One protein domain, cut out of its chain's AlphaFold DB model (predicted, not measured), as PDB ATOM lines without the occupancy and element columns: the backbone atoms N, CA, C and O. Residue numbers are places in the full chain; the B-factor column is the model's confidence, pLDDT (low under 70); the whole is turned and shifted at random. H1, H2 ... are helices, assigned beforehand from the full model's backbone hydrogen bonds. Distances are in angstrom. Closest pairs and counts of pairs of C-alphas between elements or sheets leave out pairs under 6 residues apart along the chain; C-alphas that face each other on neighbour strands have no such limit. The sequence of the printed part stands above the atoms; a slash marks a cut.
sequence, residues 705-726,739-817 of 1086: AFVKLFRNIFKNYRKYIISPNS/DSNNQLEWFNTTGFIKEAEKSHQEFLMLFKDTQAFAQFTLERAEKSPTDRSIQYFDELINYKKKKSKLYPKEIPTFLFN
ATOM      1  N   ALA A 705      18.741 -59.442   8.145       94.00
ATOM      2  CA  ALA A 705      18.911 -58.828   9.470       94.00
ATOM      3  C   ALA A 705      19.935 -57.677   9.441       94.00
ATOM      4  O   ALA A 705      19.617 -56.602   9.949       94.00
ATOM      5  N   PHE A 706      21.081 -57.846   8.771       95.12
ATOM      6  CA  PHE A 706      22.066 -56.776   8.543       95.12
ATOM      7  C   PHE A 706      21.482 -55.619   7.718       95.12
ATOM      8  O   PHE A 706      21.493 -54.474   8.169       95.12
ATOM      9  N   VAL A 707      20.792 -55.902   6.605       93.75
ATOM     10  CA  VAL A 707      20.104 -54.847   5.829       93.75
ATOM     11  C   VAL A 707      19.058 -54.110   6.685       93.75
ATOM     12  O   VAL A 707      18.837 -52.911   6.520       93.75
ATOM     13  N   LYS A 708      18.432 -54.783   7.668       93.75
ATOM     14  CA  LYS A 708      17.490 -54.139   8.605       93.75
ATOM     15  C   LYS A 708      18.179 -53.254   9.645       93.75
ATOM     16  O   LYS A 708      17.532 -52.287  10.047       93.75
ATOM     17  N   LEU A 709      19.414 -53.557  10.053       95.75
ATOM     18  CA  LEU A 709      20.262 -52.706  10.901       95.75
ATOM     19  C   LEU A 709      20.549 -51.383  10.174       95.75
ATOM     20  O   LEU A 709      20.123 -50.327  10.645       95.75
ATOM     21  N   PHE A 710      21.146 -51.429   8.981       95.81
ATOM     22  CA  PHE A 710      21.494 -50.209   8.242       95.81
ATOM     23  C   PHE A 710      20.251 -49.399   7.859       95.81
ATOM     24  O   PHE A 710      20.175 -48.205   8.131       95.81
ATOM     25  N   ARG A 711      19.185 -50.056   7.386       94.31
ATOM     26  CA  ARG A 711      17.882 -49.421   7.108       94.31
ATOM     27  C   ARG A 711      17.151 -48.911   8.372       94.31
ATOM     28  O   ARG A 711      16.122 -48.242   8.267       94.31
ATOM     29  N   ASN A 712      17.604 -49.239   9.585       93.88
ATOM     30  CA  ASN A 712      17.116 -48.607  10.819       93.88
ATOM     31  C   ASN A 712      17.919 -47.346  11.170       93.88
ATOM     32  O   ASN A 712      17.305 -46.364  11.587       93.88
ATOM     33  N   ILE A 713      19.238 -47.357  10.958       94.81
ATOM     34  CA  ILE A 713      20.125 -46.202  11.164       94.81
ATOM     35  C   ILE A 713      19.846 -45.123  10.103       94.81
ATOM     36  O   ILE A 713      19.421 -44.020  10.436       94.81
ATOM     37  N   PHE A 714      19.951 -45.475   8.820       94.12
ATOM     38  CA  PHE A 714      19.867 -44.559   7.673       94.12
ATOM     39  C   PHE A 714      18.432 -44.222   7.229       94.12
ATOM     40  O   PHE A 714      18.225 -43.641   6.171       94.12
ATOM     41  N   LYS A 715      17.410 -44.527   8.040       90.81
ATOM     42  CA  LYS A 715      15.968 -44.401   7.713       90.81
ATOM     43  C   LYS A 715      15.531 -43.077   7.045       90.81
ATOM     44  O   LYS A 715      14.543 -43.072   6.307       90.81
ATOM     45  N   ASN A 716      16.232 -41.972   7.306       89.56
ATOM     46  CA  ASN A 716      15.891 -40.627   6.831       89.56
ATOM     47  C   ASN A 716      16.928 -40.014   5.870       89.56
ATOM     48  O   ASN A 716      16.726 -38.875   5.466       89.56
ATOM     49  N   TYR A 717      17.977 -40.744   5.463       92.12
ATOM     50  CA  TYR A 717      19.121 -40.173   4.730       92.12
ATOM     51  C   TYR A 717      18.712 -39.401   3.454       92.12
ATOM     52  O   TYR A 717      19.184 -38.290   3.252       92.12
ATOM     53  N   ARG A 718      17.745 -39.908   2.665       89.94
ATOM     54  CA  ARG A 718      17.202 -39.238   1.458       89.94
ATOM     55  C   ARG A 718      16.716 -37.791   1.665       89.94
ATOM     56  O   ARG A 718      16.644 -37.071   0.683       89.94
ATOM     57  N   LYS A 719      16.393 -37.356   2.893       90.38
ATOM     58  CA  LYS A 719      16.047 -35.948   3.194       90.38
ATOM     59  C   LYS A 719      17.217 -34.972   3.009       90.38
ATOM     60  O   LYS A 719      16.980 -33.775   2.931       90.38
ATOM     61  N   TYR A 720      18.449 -35.474   3.068       91.62
ATOM     62  CA  TYR A 720      19.664 -34.671   3.207       91.62
ATOM     63  C   TYR A 720      20.541 -34.694   1.958       91.62
ATOM     64  O   TYR A 720      21.578 -34.043   1.957       91.62
ATOM     65  N   ILE A 721      20.135 -35.406   0.902       88.88
ATOM     66  CA  ILE A 721      20.749 -35.247  -0.418       88.88
ATOM     67  C   ILE A 721      20.369 -33.865  -0.942       88.88
ATOM     68  O   ILE A 721      19.192 -33.502  -0.934       88.88
ATOM     69  N   ILE A 722      21.369 -33.118  -1.387       83.81
ATOM     70  CA  ILE A 722      21.211 -31.814  -2.021       83.81
ATOM     71  C   ILE A 722      21.219 -32.067  -3.530       83.81
ATOM     72  O   ILE A 722      22.218 -32.516  -4.088       83.81
ATOM     73  N   SER A 723      20.078 -31.843  -4.182       65.50
ATOM     74  CA  SER A 723      19.959 -31.982  -5.637       65.50
ATOM     75  C   SER A 723      20.739 -30.861  -6.336       65.50
ATOM     76  O   SER A 723      20.544 -29.704  -5.966       65.50
ATOM     77  N   PRO A 724      21.544 -31.140  -7.380       57.31
ATOM     78  CA  PRO A 724      22.305 -30.098  -8.081       57.31
ATOM     79  C   PRO A 724      21.414 -29.063  -8.791       57.31
ATOM     80  O   PRO A 724      21.832 -27.923  -8.969       57.31
ATOM     81  N   ASN A 725      20.174 -29.433  -9.139       51.22
ATOM     82  CA  ASN A 725      19.210 -28.581  -9.842       51.22
ATOM     83  C   ASN A 725      18.003 -28.227  -8.948       51.22
ATOM     84  O   ASN A 725      16.861 -28.529  -9.292       51.22
ATOM     85  N   SER A 726      18.237 -27.628  -7.778       44.97
ATOM     86  CA  SER A 726      17.179 -26.908  -7.054       44.97
ATOM     87  C   SER A 726      17.165 -25.441  -7.489       44.97
ATOM     88  O   SER A 726      17.945 -24.637  -6.974       44.97
ATOM     89  N   ASP A 739      31.884 -25.098   1.317       44.22
ATOM     90  CA  ASP A 739      32.901 -25.068   2.364       44.22
ATOM     91  C   ASP A 739      34.169 -24.371   1.834       44.22
ATOM     92  O   ASP A 739      34.411 -24.290   0.627       44.22
ATOM     93  N   SER A 740      35.000 -23.888   2.751       44.75
ATOM     94  CA  SER A 740      36.230 -23.115   2.522       44.75
ATOM     95  C   SER A 740      37.238 -23.730   1.530       44.75
ATOM     96  O   SER A 740      38.103 -23.016   1.026       44.75
ATOM     97  N   ASN A 741      37.095 -25.019   1.205       45.22
ATOM     98  CA  ASN A 741      37.911 -25.772   0.248       45.22
ATOM     99  C   ASN A 741      37.253 -25.971  -1.139       45.22
ATOM    100  O   ASN A 741      37.729 -26.786  -1.928       45.22
ATOM    101  N   ASN A 742      36.172 -25.246  -1.456       42.50
ATOM    102  CA  ASN A 742      35.502 -25.244  -2.769       42.50
ATOM    103  C   ASN A 742      34.881 -26.593  -3.213       42.50
ATOM    104  O   ASN A 742      34.616 -26.801  -4.399       42.50
ATOM    105  N   GLN A 743      34.616 -27.510  -2.278       51.62
ATOM    106  CA  GLN A 743      33.886 -28.754  -2.550       51.62
ATOM    107  C   GLN A 743      32.368 -28.522  -2.487       51.62
ATOM    108  O   GLN A 743      31.881 -27.797  -1.619       51.62
ATOM    109  N   LEU A 744      31.607 -29.159  -3.386       55.00
ATOM    110  CA  LEU A 744      30.145 -29.199  -3.292       55.00
ATOM    111  C   LEU A 744      29.725 -30.206  -2.211       55.00
ATOM    112  O   LEU A 744      29.851 -31.413  -2.421       55.00
ATOM    113  N   GLU A 745      29.139 -29.738  -1.103       66.50
ATOM    114  CA  GLU A 745      28.321 -30.612  -0.254       66.50
ATOM    115  C   GLU A 745      27.041 -31.004  -1.010       66.50
ATOM    116  O   GLU A 745      26.056 -30.270  -1.040       66.50
ATOM    117  N   TRP A 746      27.031 -32.198  -1.602       82.31
ATOM    118  CA  TRP A 746      25.833 -32.829  -2.171       82.31
ATOM    119  C   TRP A 746      25.057 -33.666  -1.121       82.31
ATOM    120  O   TRP A 746      24.015 -34.256  -1.423       82.31
ATOM    121  N   PHE A 747      25.513 -33.696   0.144       90.00
ATOM    122  CA  PHE A 747      24.801 -34.301   1.279       90.00
ATOM    123  C   PHE A 747      24.987 -33.517   2.592       90.00
ATOM    124  O   PHE A 747      26.095 -33.403   3.108       90.00
ATOM    125  N   ASN A 748      23.888 -33.056   3.199       91.12
ATOM    126  CA  ASN A 748      23.878 -32.334   4.476       91.12
ATOM    127  C   ASN A 748      24.104 -33.283   5.672       91.12
ATOM    128  O   ASN A 748      23.176 -33.683   6.391       91.12
ATOM    129  N   THR A 749      25.372 -33.623   5.899       89.94
ATOM    130  CA  THR A 749      25.823 -34.517   6.973       89.94
ATOM    131  C   THR A 749      25.424 -34.003   8.357       89.94
ATOM    132  O   THR A 749      24.921 -34.769   9.185       89.94
ATOM    133  N   THR A 750      25.579 -32.699   8.629       89.69
ATOM    134  CA  THR A 750      25.312 -32.164   9.977       89.69
ATOM    135  C   THR A 750      23.825 -32.214  10.343       89.69
ATOM    136  O   THR A 750      23.488 -32.514  11.489       89.69
ATOM    137  N   GLY A 751      22.927 -31.980   9.380       90.75
ATOM    138  CA  GLY A 751      21.480 -32.107   9.553       90.75
ATOM    139  C   GLY A 751      21.042 -33.557   9.762       90.75
ATOM    140  O   GLY A 751      20.249 -33.834  10.665       90.75
ATOM    141  N   PHE A 752      21.612 -34.492   8.992       94.12
ATOM    142  CA  PHE A 752      21.320 -35.922   9.115       94.12
ATOM    143  C   PHE A 752      21.658 -36.469  10.508       94.12
ATOM    144  O   PHE A 752      20.831 -37.145  11.126       94.12
ATOM    145  N   ILE A 753      22.837 -36.132  11.042       93.69
ATOM    146  CA  ILE A 753      23.261 -36.583  12.375       93.69
ATOM    147  C   ILE A 753      22.410 -35.923  13.475       93.69
ATOM    148  O   ILE A 753      22.020 -36.594  14.432       93.69
ATOM    149  N   LYS A 754      22.035 -34.643  13.331       93.06
ATOM    150  CA  LYS A 754      21.176 -33.938  14.304       93.06
ATOM    151  C   LYS A 754      19.765 -34.541  14.420       93.06
ATOM    152  O   LYS A 754      19.247 -34.600  15.531       93.06
ATOM    153  N   GLU A 755      19.159 -35.032  13.330       92.38
ATOM    154  CA  GLU A 755      17.843 -35.714  13.367       92.38
ATOM    155  C   GLU A 755      17.929 -37.218  13.724       92.38
ATOM    156  O   GLU A 755      16.911 -37.871  13.981       92.38
ATOM    157  N   ALA A 756      19.127 -37.810  13.742       91.44
ATOM    158  CA  ALA A 756      19.299 -39.215  14.094       91.44
ATOM    159  C   ALA A 756      18.874 -39.511  15.551       91.44
ATOM    160  O   ALA A 756      18.933 -38.663  16.441       91.44
ATOM    161  N   GLU A 757      18.457 -40.754  15.825       92.56
ATOM    162  CA  GLU A 757      18.210 -41.192  17.209       92.56
ATOM    163  C   GLU A 757      19.506 -41.044  18.020       92.56
ATOM    164  O   GLU A 757      20.547 -41.494  17.552       92.56
ATOM    165  N   LYS A 758      19.458 -40.469  19.234       90.50
ATOM    166  CA  LYS A 758      20.661 -40.186  20.053       90.50
ATOM    167  C   LYS A 758      21.621 -41.380  20.171       90.50
ATOM    168  O   LYS A 758      22.825 -41.226  20.038       90.50
ATOM    169  N   SER A 759      21.074 -42.589  20.308       91.12
ATOM    170  CA  SER A 759      21.824 -43.855  20.354       91.12
ATOM    171  C   SER A 759      22.540 -44.253  19.052       91.12
ATOM    172  O   SER A 759      23.201 -45.283  19.032       91.12
ATOM    173  N   HIS A 760      22.346 -43.524  17.951       93.56
ATOM    174  CA  HIS A 760      23.023 -43.702  16.661       93.56
ATOM    175  C   HIS A 760      24.004 -42.556  16.355       93.56
ATOM    176  O   HIS A 760      24.790 -42.689  15.424       93.56
ATOM    177  N   GLN A 761      23.952 -41.437  17.089       93.75
ATOM    178  CA  GLN A 761      24.745 -40.240  16.780       93.75
ATOM    179  C   GLN A 761      26.247 -40.490  16.942       93.75
ATOM    180  O   GLN A 761      27.011 -40.101  16.073       93.75
ATOM    181  N   GLU A 762      26.647 -41.217  17.985       92.75
ATOM    182  CA  GLU A 762      28.022 -41.682  18.228       92.75
ATOM    183  C   GLU A 762      28.584 -42.481  17.036       92.75
ATOM    184  O   GLU A 762      29.594 -42.098  16.451       92.75
ATOM    185  N   PHE A 763      27.864 -43.523  16.596       94.88
ATOM    186  CA  PHE A 763      28.214 -44.308  15.405       94.88
ATOM    187  C   PHE A 763      28.322 -43.433  14.148       94.88
ATOM    188  O   PHE A 763      29.296 -43.541  13.411       94.88
ATOM    189  N   LEU A 764      27.345 -42.555  13.902       95.38
ATOM    190  CA  LEU A 764      27.331 -41.710  12.704       95.38
ATOM    191  C   LEU A 764      28.425 -40.632  12.713       95.38
ATOM    192  O   LEU A 764      28.933 -40.300  11.650       95.38
ATOM    193  N   MET A 765      28.807 -40.109  13.881       93.12
ATOM    194  CA  MET A 765      29.903 -39.143  14.014       93.12
ATOM    195  C   MET A 765      31.271 -39.746  13.687       93.12
ATOM    196  O   MET A 765      32.122 -39.015  13.199       93.12
ATOM    197  N   LEU A 766      31.460 -41.047  13.932       91.75
ATOM    198  CA  LEU A 766      32.668 -41.793  13.557       91.75
ATOM    199  C   LEU A 766      32.594 -42.336  12.117       91.75
ATOM    200  O   LEU A 766      33.606 -42.427  11.436       91.75
ATOM    201  N   PHE A 767      31.398 -42.689  11.636       93.75
ATOM    202  CA  PHE A 767      31.203 -43.272  10.305       93.75
ATOM    203  C   PHE A 767      31.159 -42.234   9.168       93.75
ATOM    204  O   PHE A 767      31.416 -42.587   8.021       93.75
ATOM    205  N   LYS A 768      30.839 -40.960   9.445       92.19
ATOM    206  CA  LYS A 768      30.688 -39.913   8.411       92.19
ATOM    207  C   LYS A 768      31.949 -39.658   7.570       92.19
ATOM    208  O   LYS A 768      31.821 -39.219   6.437       92.19
ATOM    209  N   ASP A 769      33.131 -39.919   8.128       88.56
ATOM    210  CA  ASP A 769      34.428 -39.636   7.494       88.56
ATOM    211  C   ASP A 769      34.983 -40.844   6.714       88.56
ATOM    212  O   ASP A 769      36.127 -40.829   6.274       88.56
ATOM    213  N   THR A 770      34.175 -41.899   6.550       91.88
ATOM    214  CA  THR A 770      34.547 -43.122   5.822       91.88
ATOM    215  C   THR A 770      34.283 -43.005   4.322       91.88
ATOM    216  O   THR A 770      33.275 -42.426   3.894       91.88
ATOM    217  N   GLN A 771      35.122 -43.642   3.504       91.25
ATOM    218  CA  GLN A 771      34.883 -43.774   2.064       91.25
ATOM    219  C   GLN A 771      33.596 -44.568   1.789       91.25
ATOM    220  O   GLN A 771      32.879 -44.272   0.833       91.25
ATOM    221  N   ALA A 772      33.249 -45.529   2.648       92.06
ATOM    222  CA  ALA A 772      31.983 -46.251   2.621       92.06
ATOM    223  C   ALA A 772      30.769 -45.316   2.768       92.06
ATOM    224  O   ALA A 772      29.805 -45.457   2.012       92.06
ATOM    225  N   PHE A 773      30.800 -44.348   3.695       93.62
ATOM    226  CA  PHE A 773      29.746 -43.336   3.822       93.62
ATOM    227  C   PHE A 773      29.715 -42.405   2.610       93.62
ATOM    228  O   PHE A 773      28.649 -42.255   2.008       93.62
ATOM    229  N   ALA A 774      30.867 -41.840   2.229       91.94
ATOM    230  CA  ALA A 774      30.986 -40.904   1.114       91.94
ATOM    231  C   ALA A 774      30.486 -41.522  -0.202       91.94
ATOM    232  O   ALA A 774      29.623 -40.956  -0.865       91.94
ATOM    233  N   GLN A 775      30.935 -42.731  -0.541       90.50
ATOM    234  CA  GLN A 775      30.471 -43.455  -1.722       90.50
ATOM    235  C   GLN A 775      28.980 -43.804  -1.641       90.50
ATOM    236  O   GLN A 775      28.261 -43.684  -2.635       90.50
ATOM    237  N   PHE A 776      28.493 -44.247  -0.473       92.56
ATOM    238  CA  PHE A 776      27.081 -44.585  -0.303       92.56
ATOM    239  C   PHE A 776      26.197 -43.379  -0.602       92.56
ATOM    240  O   PHE A 776      25.249 -43.521  -1.377       92.56
ATOM    241  N   THR A 777      26.477 -42.212  -0.020       91.88
ATOM    242  CA  THR A 777      25.649 -41.029  -0.251       91.88
ATOM    243  C   THR A 777      25.891 -40.429  -1.651       91.88
ATOM    244  O   THR A 777      24.906 -40.005  -2.259       91.88
ATOM    245  N   LEU A 778      27.110 -40.495  -2.218       88.75
ATOM    246  CA  LEU A 778      27.449 -39.983  -3.563       88.75
ATOM    247  C   LEU A 778      26.669 -40.696  -4.669       88.75
ATOM    248  O   LEU A 778      25.934 -40.054  -5.418       88.75
ATOM    249  N   GLU A 779      26.721 -42.034  -4.706       88.38
ATOM    250  CA  GLU A 779      25.977 -42.831  -5.696       88.38
ATOM    251  C   GLU A 779      24.467 -42.554  -5.657       88.38
ATOM    252  O   GLU A 779      23.752 -42.837  -6.614       88.38
ATOM    253  N   ARG A 780      23.958 -42.023  -4.540       89.00
ATOM    254  CA  ARG A 780      22.540 -41.722  -4.332       89.00
ATOM    255  C   ARG A 780      22.185 -40.279  -4.694       89.00
ATOM    256  O   ARG A 780      20.997 -40.016  -4.884       89.00
ATOM    257  N   ALA A 781      23.168 -39.387  -4.811       87.69
ATOM    258  CA  ALA A 781      23.024 -38.059  -5.402       87.69
ATOM    259  C   ALA A 781      23.131 -38.106  -6.939       87.69
ATOM    260  O   ALA A 781      22.349 -37.449  -7.618       87.69
ATOM    261  N   GLU A 782      24.050 -38.916  -7.477       87.06
ATOM    262  CA  GLU A 782      24.308 -39.020  -8.922       87.06
ATOM    263  C   GLU A 782      23.288 -39.893  -9.673       87.06
ATOM    264  O   GLU A 782      22.795 -39.510 -10.734       87.06
ATOM    265  N   LYS A 783      22.981 -41.093  -9.159       85.94
ATOM    266  CA  LYS A 783      22.169 -42.080  -9.891       85.94
ATOM    267  C   LYS A 783      20.672 -41.851  -9.703       85.94
ATOM    268  O   LYS A 783      20.196 -41.475  -8.627       85.94
ATOM    269  N   SER A 784      19.903 -42.181 -10.743       83.12
ATOM    270  CA  SER A 784      18.436 -42.117 -10.701       83.12
ATOM    271  C   SER A 784      17.853 -42.980  -9.562       83.12
ATOM    272  O   SER A 784      18.377 -44.062  -9.290       83.12
ATOM    273  N   PRO A 785      16.725 -42.594  -8.928       81.56
ATOM    274  CA  PRO A 785      16.065 -43.412  -7.898       81.56
ATOM    275  C   PRO A 785      15.619 -44.814  -8.362       81.56
ATOM    276  O   PRO A 785      15.269 -45.658  -7.537       81.56
ATOM    277  N   THR A 786      15.618 -45.055  -9.674       80.81
ATOM    278  CA  THR A 786      15.312 -46.327 -10.345       80.81
ATOM    279  C   THR A 786      16.545 -47.187 -10.655       80.81
ATOM    280  O   THR A 786      16.388 -48.277 -11.199       80.81
ATOM    281  N   ASP A 787      17.760 -46.742 -10.320       83.19
ATOM    282  CA  ASP A 787      18.992 -47.513 -10.532       83.19
ATOM    283  C   ASP A 787      19.058 -48.760  -9.626       83.19
ATOM    284  O   ASP A 787      18.837 -48.689  -8.410       83.19
ATOM    285  N   ARG A 788      19.414 -49.911 -10.217       74.00
ATOM    286  CA  ARG A 788      19.482 -51.225  -9.550       74.00
ATOM    287  C   ARG A 788      20.365 -51.221  -8.293       74.00
ATOM    288  O   ARG A 788      20.037 -51.947  -7.355       74.00
ATOM    289  N   SER A 789      21.454 -50.444  -8.233       76.62
ATOM    290  CA  SER A 789      22.370 -50.466  -7.077       76.62
ATOM    291  C   SER A 789      21.796 -49.764  -5.838       76.62
ATOM    292  O   SER A 789      22.176 -50.100  -4.711       76.62
ATOM    293  N   ILE A 790      20.833 -48.846  -6.009       85.75
ATOM    294  CA  ILE A 790      20.271 -48.045  -4.904       85.75
ATOM    295  C   ILE A 790      18.787 -48.333  -4.621       85.75
ATOM    296  O   ILE A 790      18.384 -48.333  -3.453       85.75
ATOM    297  N   GLN A 791      17.990 -48.636  -5.655       86.69
ATOM    298  CA  GLN A 791      16.524 -48.729  -5.596       86.69
ATOM    299  C   GLN A 791      16.019 -49.700  -4.517       86.69
ATOM    300  O   GLN A 791      15.097 -49.376  -3.767       86.69
ATOM    301  N   TYR A 792      16.637 -50.879  -4.387       87.88
ATOM    302  CA  TYR A 792      16.198 -51.903  -3.432       87.88
ATOM    303  C   TYR A 792      16.262 -51.436  -1.966       87.88
ATOM    304  O   TYR A 792      15.326 -51.661  -1.189       87.88
ATOM    305  N   PHE A 793      17.347 -50.763  -1.567       90.62
ATOM    306  CA  PHE A 793      17.509 -50.279  -0.194       90.62
ATOM    307  C   PHE A 793      16.520 -49.151   0.135       90.62
ATOM    308  O   PHE A 793      15.961 -49.107   1.238       90.62
ATOM    309  N   ASP A 794      16.250 -48.283  -0.839       89.25
ATOM    310  CA  ASP A 794      15.319 -47.166  -0.693       89.25
ATOM    311  C   ASP A 794      13.871 -47.635  -0.629       89.25
ATOM    312  O   ASP A 794      13.124 -47.211   0.257       89.25
ATOM    313  N   GLU A 795      13.486 -48.603  -1.456       87.88
ATOM    314  CA  GLU A 795      12.159 -49.197  -1.366       87.88
ATOM    315  C   GLU A 795      11.953 -49.967  -0.056       87.88
ATOM    316  O   GLU A 795      10.861 -49.928   0.519       87.88
ATOM    317  N   LEU A 796      12.999 -50.570   0.528       88.00
ATOM    318  CA  LEU A 796      12.914 -51.122   1.885       88.00
ATOM    319  C   LEU A 796      12.666 -50.046   2.960       88.00
ATOM    320  O   LEU A 796      11.999 -50.333   3.967       88.00
ATOM    321  N   ILE A 797      13.185 -48.825   2.781       89.75
ATOM    322  CA  ILE A 797      12.881 -47.667   3.638       89.75
ATOM    323  C   ILE A 797      11.433 -47.207   3.405       89.75
ATOM    324  O   ILE A 797      10.681 -47.046   4.375       89.75
ATOM    325  N   ASN A 798      11.021 -47.040   2.148       86.75
ATOM    326  CA  ASN A 798       9.698 -46.546   1.760       86.75
ATOM    327  C   ASN A 798       8.580 -47.501   2.196       86.75
ATOM    328  O   ASN A 798       7.617 -47.064   2.832       86.75
ATOM    329  N   TYR A 799       8.750 -48.811   1.993       84.44
ATOM    330  CA  TYR A 799       7.852 -49.847   2.508       84.44
ATOM    331  C   TYR A 799       7.675 -49.750   4.027       84.44
ATOM    332  O   TYR A 799       6.547 -49.785   4.526       84.44
ATOM    333  N   LYS A 800       8.770 -49.575   4.786       83.44
ATOM    334  CA  LYS A 800       8.700 -49.427   6.248       83.44
ATOM    335  C   LYS A 800       7.924 -48.164   6.641       83.44
ATOM    336  O   LYS A 800       7.057 -48.256   7.506       83.44
ATOM    337  N   LYS A 801       8.198 -47.020   5.996       81.56
ATOM    338  CA  LYS A 801       7.510 -45.733   6.237       81.56
ATOM    339  C   LYS A 801       6.013 -45.801   5.912       81.56
ATOM    340  O   LYS A 801       5.204 -45.282   6.681       81.56
ATOM    341  N   LYS A 802       5.634 -46.463   4.812       77.44
ATOM    342  CA  LYS A 802       4.231 -46.713   4.440       77.44
ATOM    343  C   LYS A 802       3.537 -47.636   5.449       77.44
ATOM    344  O   LYS A 802       2.461 -47.294   5.931       77.44
ATOM    345  N   LYS A 803       4.174 -48.746   5.847       74.06
ATOM    346  CA  LYS A 803       3.618 -49.729   6.800       74.06
ATOM    347  C   LYS A 803       3.436 -49.197   8.231       74.06
ATOM    348  O   LYS A 803       2.675 -49.779   8.993       74.06
ATOM    349  N   SER A 804       4.104 -48.103   8.603       68.44
ATOM    350  CA  SER A 804       3.889 -47.410   9.885       68.44
ATOM    351  C   SER A 804       2.724 -46.404   9.896       68.44
ATOM    352  O   SER A 804       2.503 -45.768  10.921       68.44
ATOM    353  N   LYS A 805       1.979 -46.232   8.793       70.81
ATOM    354  CA  LYS A 805       0.757 -45.406   8.752       70.81
ATOM    355  C   LYS A 805      -0.476 -46.284   8.999       70.81
ATOM    356  O   LYS A 805      -0.544 -47.378   8.450       70.81
ATOM    357  N   LEU A 806      -1.462 -45.790   9.764       63.22
ATOM    358  CA  LEU A 806      -2.703 -46.535  10.062       63.22
ATOM    359  C   LEU A 806      -3.483 -46.954   8.803       63.22
ATOM    360  O   LEU A 806      -4.111 -48.007   8.805       63.22
ATOM    361  N   TYR A 807      -3.407 -46.158   7.735       57.78
ATOM    362  CA  TYR A 807      -4.024 -46.449   6.442       57.78
ATOM    363  C   TYR A 807      -2.949 -46.367   5.342       57.78
ATOM    364  O   TYR A 807      -2.564 -45.263   4.941       57.78
ATOM    365  N   PRO A 808      -2.392 -47.503   4.884       55.59
ATOM    366  CA  PRO A 808      -1.348 -47.507   3.868       55.59
ATOM    367  C   PRO A 808      -1.944 -47.283   2.470       55.59
ATOM    368  O   PRO A 808      -2.473 -48.208   1.858       55.59
ATOM    369  N   LYS A 809      -1.799 -46.066   1.928       55.84
ATOM    370  CA  LYS A 809      -1.975 -45.833   0.485       55.84
ATOM    371  C   LYS A 809      -0.860 -46.552  -0.287       55.84
ATOM    372  O   LYS A 809       0.292 -46.112  -0.259       55.84
ATOM    373  N   GLU A 810      -1.254 -47.657  -0.919       57.88
ATOM    374  CA  GLU A 810      -0.521 -48.513  -1.864       57.88
ATOM    375  C   GLU A 810       0.819 -49.088  -1.385       57.88
ATOM    376  O   GLU A 810       1.787 -48.383  -1.092       57.88
ATOM    377  N   ILE A 811       0.906 -50.417  -1.372       57.97
ATOM    378  CA  ILE A 811       2.159 -51.148  -1.165       57.97
ATOM    379  C   ILE A 811       3.062 -50.901  -2.391       57.97
ATOM    380  O   ILE A 811       2.567 -50.996  -3.511       57.97
ATOM    381  N   PRO A 812       4.360 -50.577  -2.224       58.03
ATOM    382  CA  PRO A 812       5.263 -50.418  -3.359       58.03
ATOM    383  C   PRO A 812       5.357 -51.711  -4.170       58.03
ATOM    384  O   PRO A 812       5.708 -52.762  -3.632       58.03
ATOM    385  N   THR A 813       5.049 -51.624  -5.463       63.22
ATOM    386  CA  THR A 813       4.972 -52.770  -6.379       63.22
ATOM    387  C   THR A 813       6.309 -53.495  -6.503       63.22
ATOM    388  O   THR A 813       6.344 -54.716  -6.386       63.22
ATOM    389  N   PHE A 814       7.410 -52.751  -6.648       80.25
ATOM    390  CA  PHE A 814       8.761 -53.271  -6.889       80.25
ATOM    391  C   PHE A 814       9.159 -54.438  -5.969       80.25
ATOM    392  O   PHE A 814       9.446 -55.527  -6.457       80.25
ATOM    393  N   LEU A 815       9.097 -54.266  -4.643       77.06
ATOM    394  CA  LEU A 815       9.539 -55.281  -3.666       77.06
ATOM    395  C   LEU A 815       8.680 -56.554  -3.604       77.06
ATOM    396  O   LEU A 815       9.084 -57.529  -2.973       77.06
ATOM    397  N   PHE A 816       7.486 -56.537  -4.196       74.12
ATOM    398  CA  PHE A 816       6.568 -57.681  -4.235       74.12
ATOM    399  C   PHE A 816       6.315 -58.172  -5.664       74.12
ATOM    400  O   PHE A 816       5.557 -59.122  -5.862       74.12
ATOM    401  N   ASN A 817       6.958 -57.544  -6.650       73.75
ATOM    402  CA  ASN A 817       6.824 -57.891  -8.048       73.75
ATOM    403  C   ASN A 817       7.419 -59.284  -8.320       73.75
ATOM    404  O   ASN A 817       8.545 -59.586  -7.927       73.75
TER     405      ASN A 817
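What this domain is: This is residues 705 to 726 and 739 to 817 of the 1086 residues of the protein "DENN-domain-containing protein" of Piromyces finnis (UniProt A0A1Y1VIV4). H1, H3, H4 and H5 make a ring with few contacts, and H2 pairs with H3 as a hairpin. The unnamed stretch of residues 714 to 726 passes close to the middle, its C-alphas lying 3 to 19 A from the mean of all C-alphas. The printed part has 101 residues with five named helices, H1 to H5, class all helix. It is only just compact, close to loose, with a radius of gyration of the C-alphas of 14.8 A and spans of 46 by 33 by 24 A.

How they stand to each other: Start at H1, residues 705 to 713; it touches H5, residues 788 to 803, at residues 793 to 797 alone, closest C-alphas Arg 711 and Ile 797, 6.3 A. Next, H2, residues 749 to 755, touches H3, residues 758 to 767, closest C-alphas Ile 753 and Gln 761, 5.9 A: a hairpin. O i to N i+4 pairs are within hydrogen-bond range throughout H1 and H2, and in 4 of 6 in H3 and 10 of 12 in H5. H4, residues 771 to 782, has 7 of 8; it is close but not clearly touching H5.

Where its parts are: Find C-alpha 705 at (18.911, -58.828, 9.470); H5, 22.8 A long, ends at C-alpha 803 (3.618, -49.729, 6.800).

The domain as a whole: Residues 727 to 738 are cut out, a gap of 18.4 A between C-alphas 726 and 739. Look for pLDDT under 70 at residues 723 to 726, 739 to 745, 804 and 806 to 813.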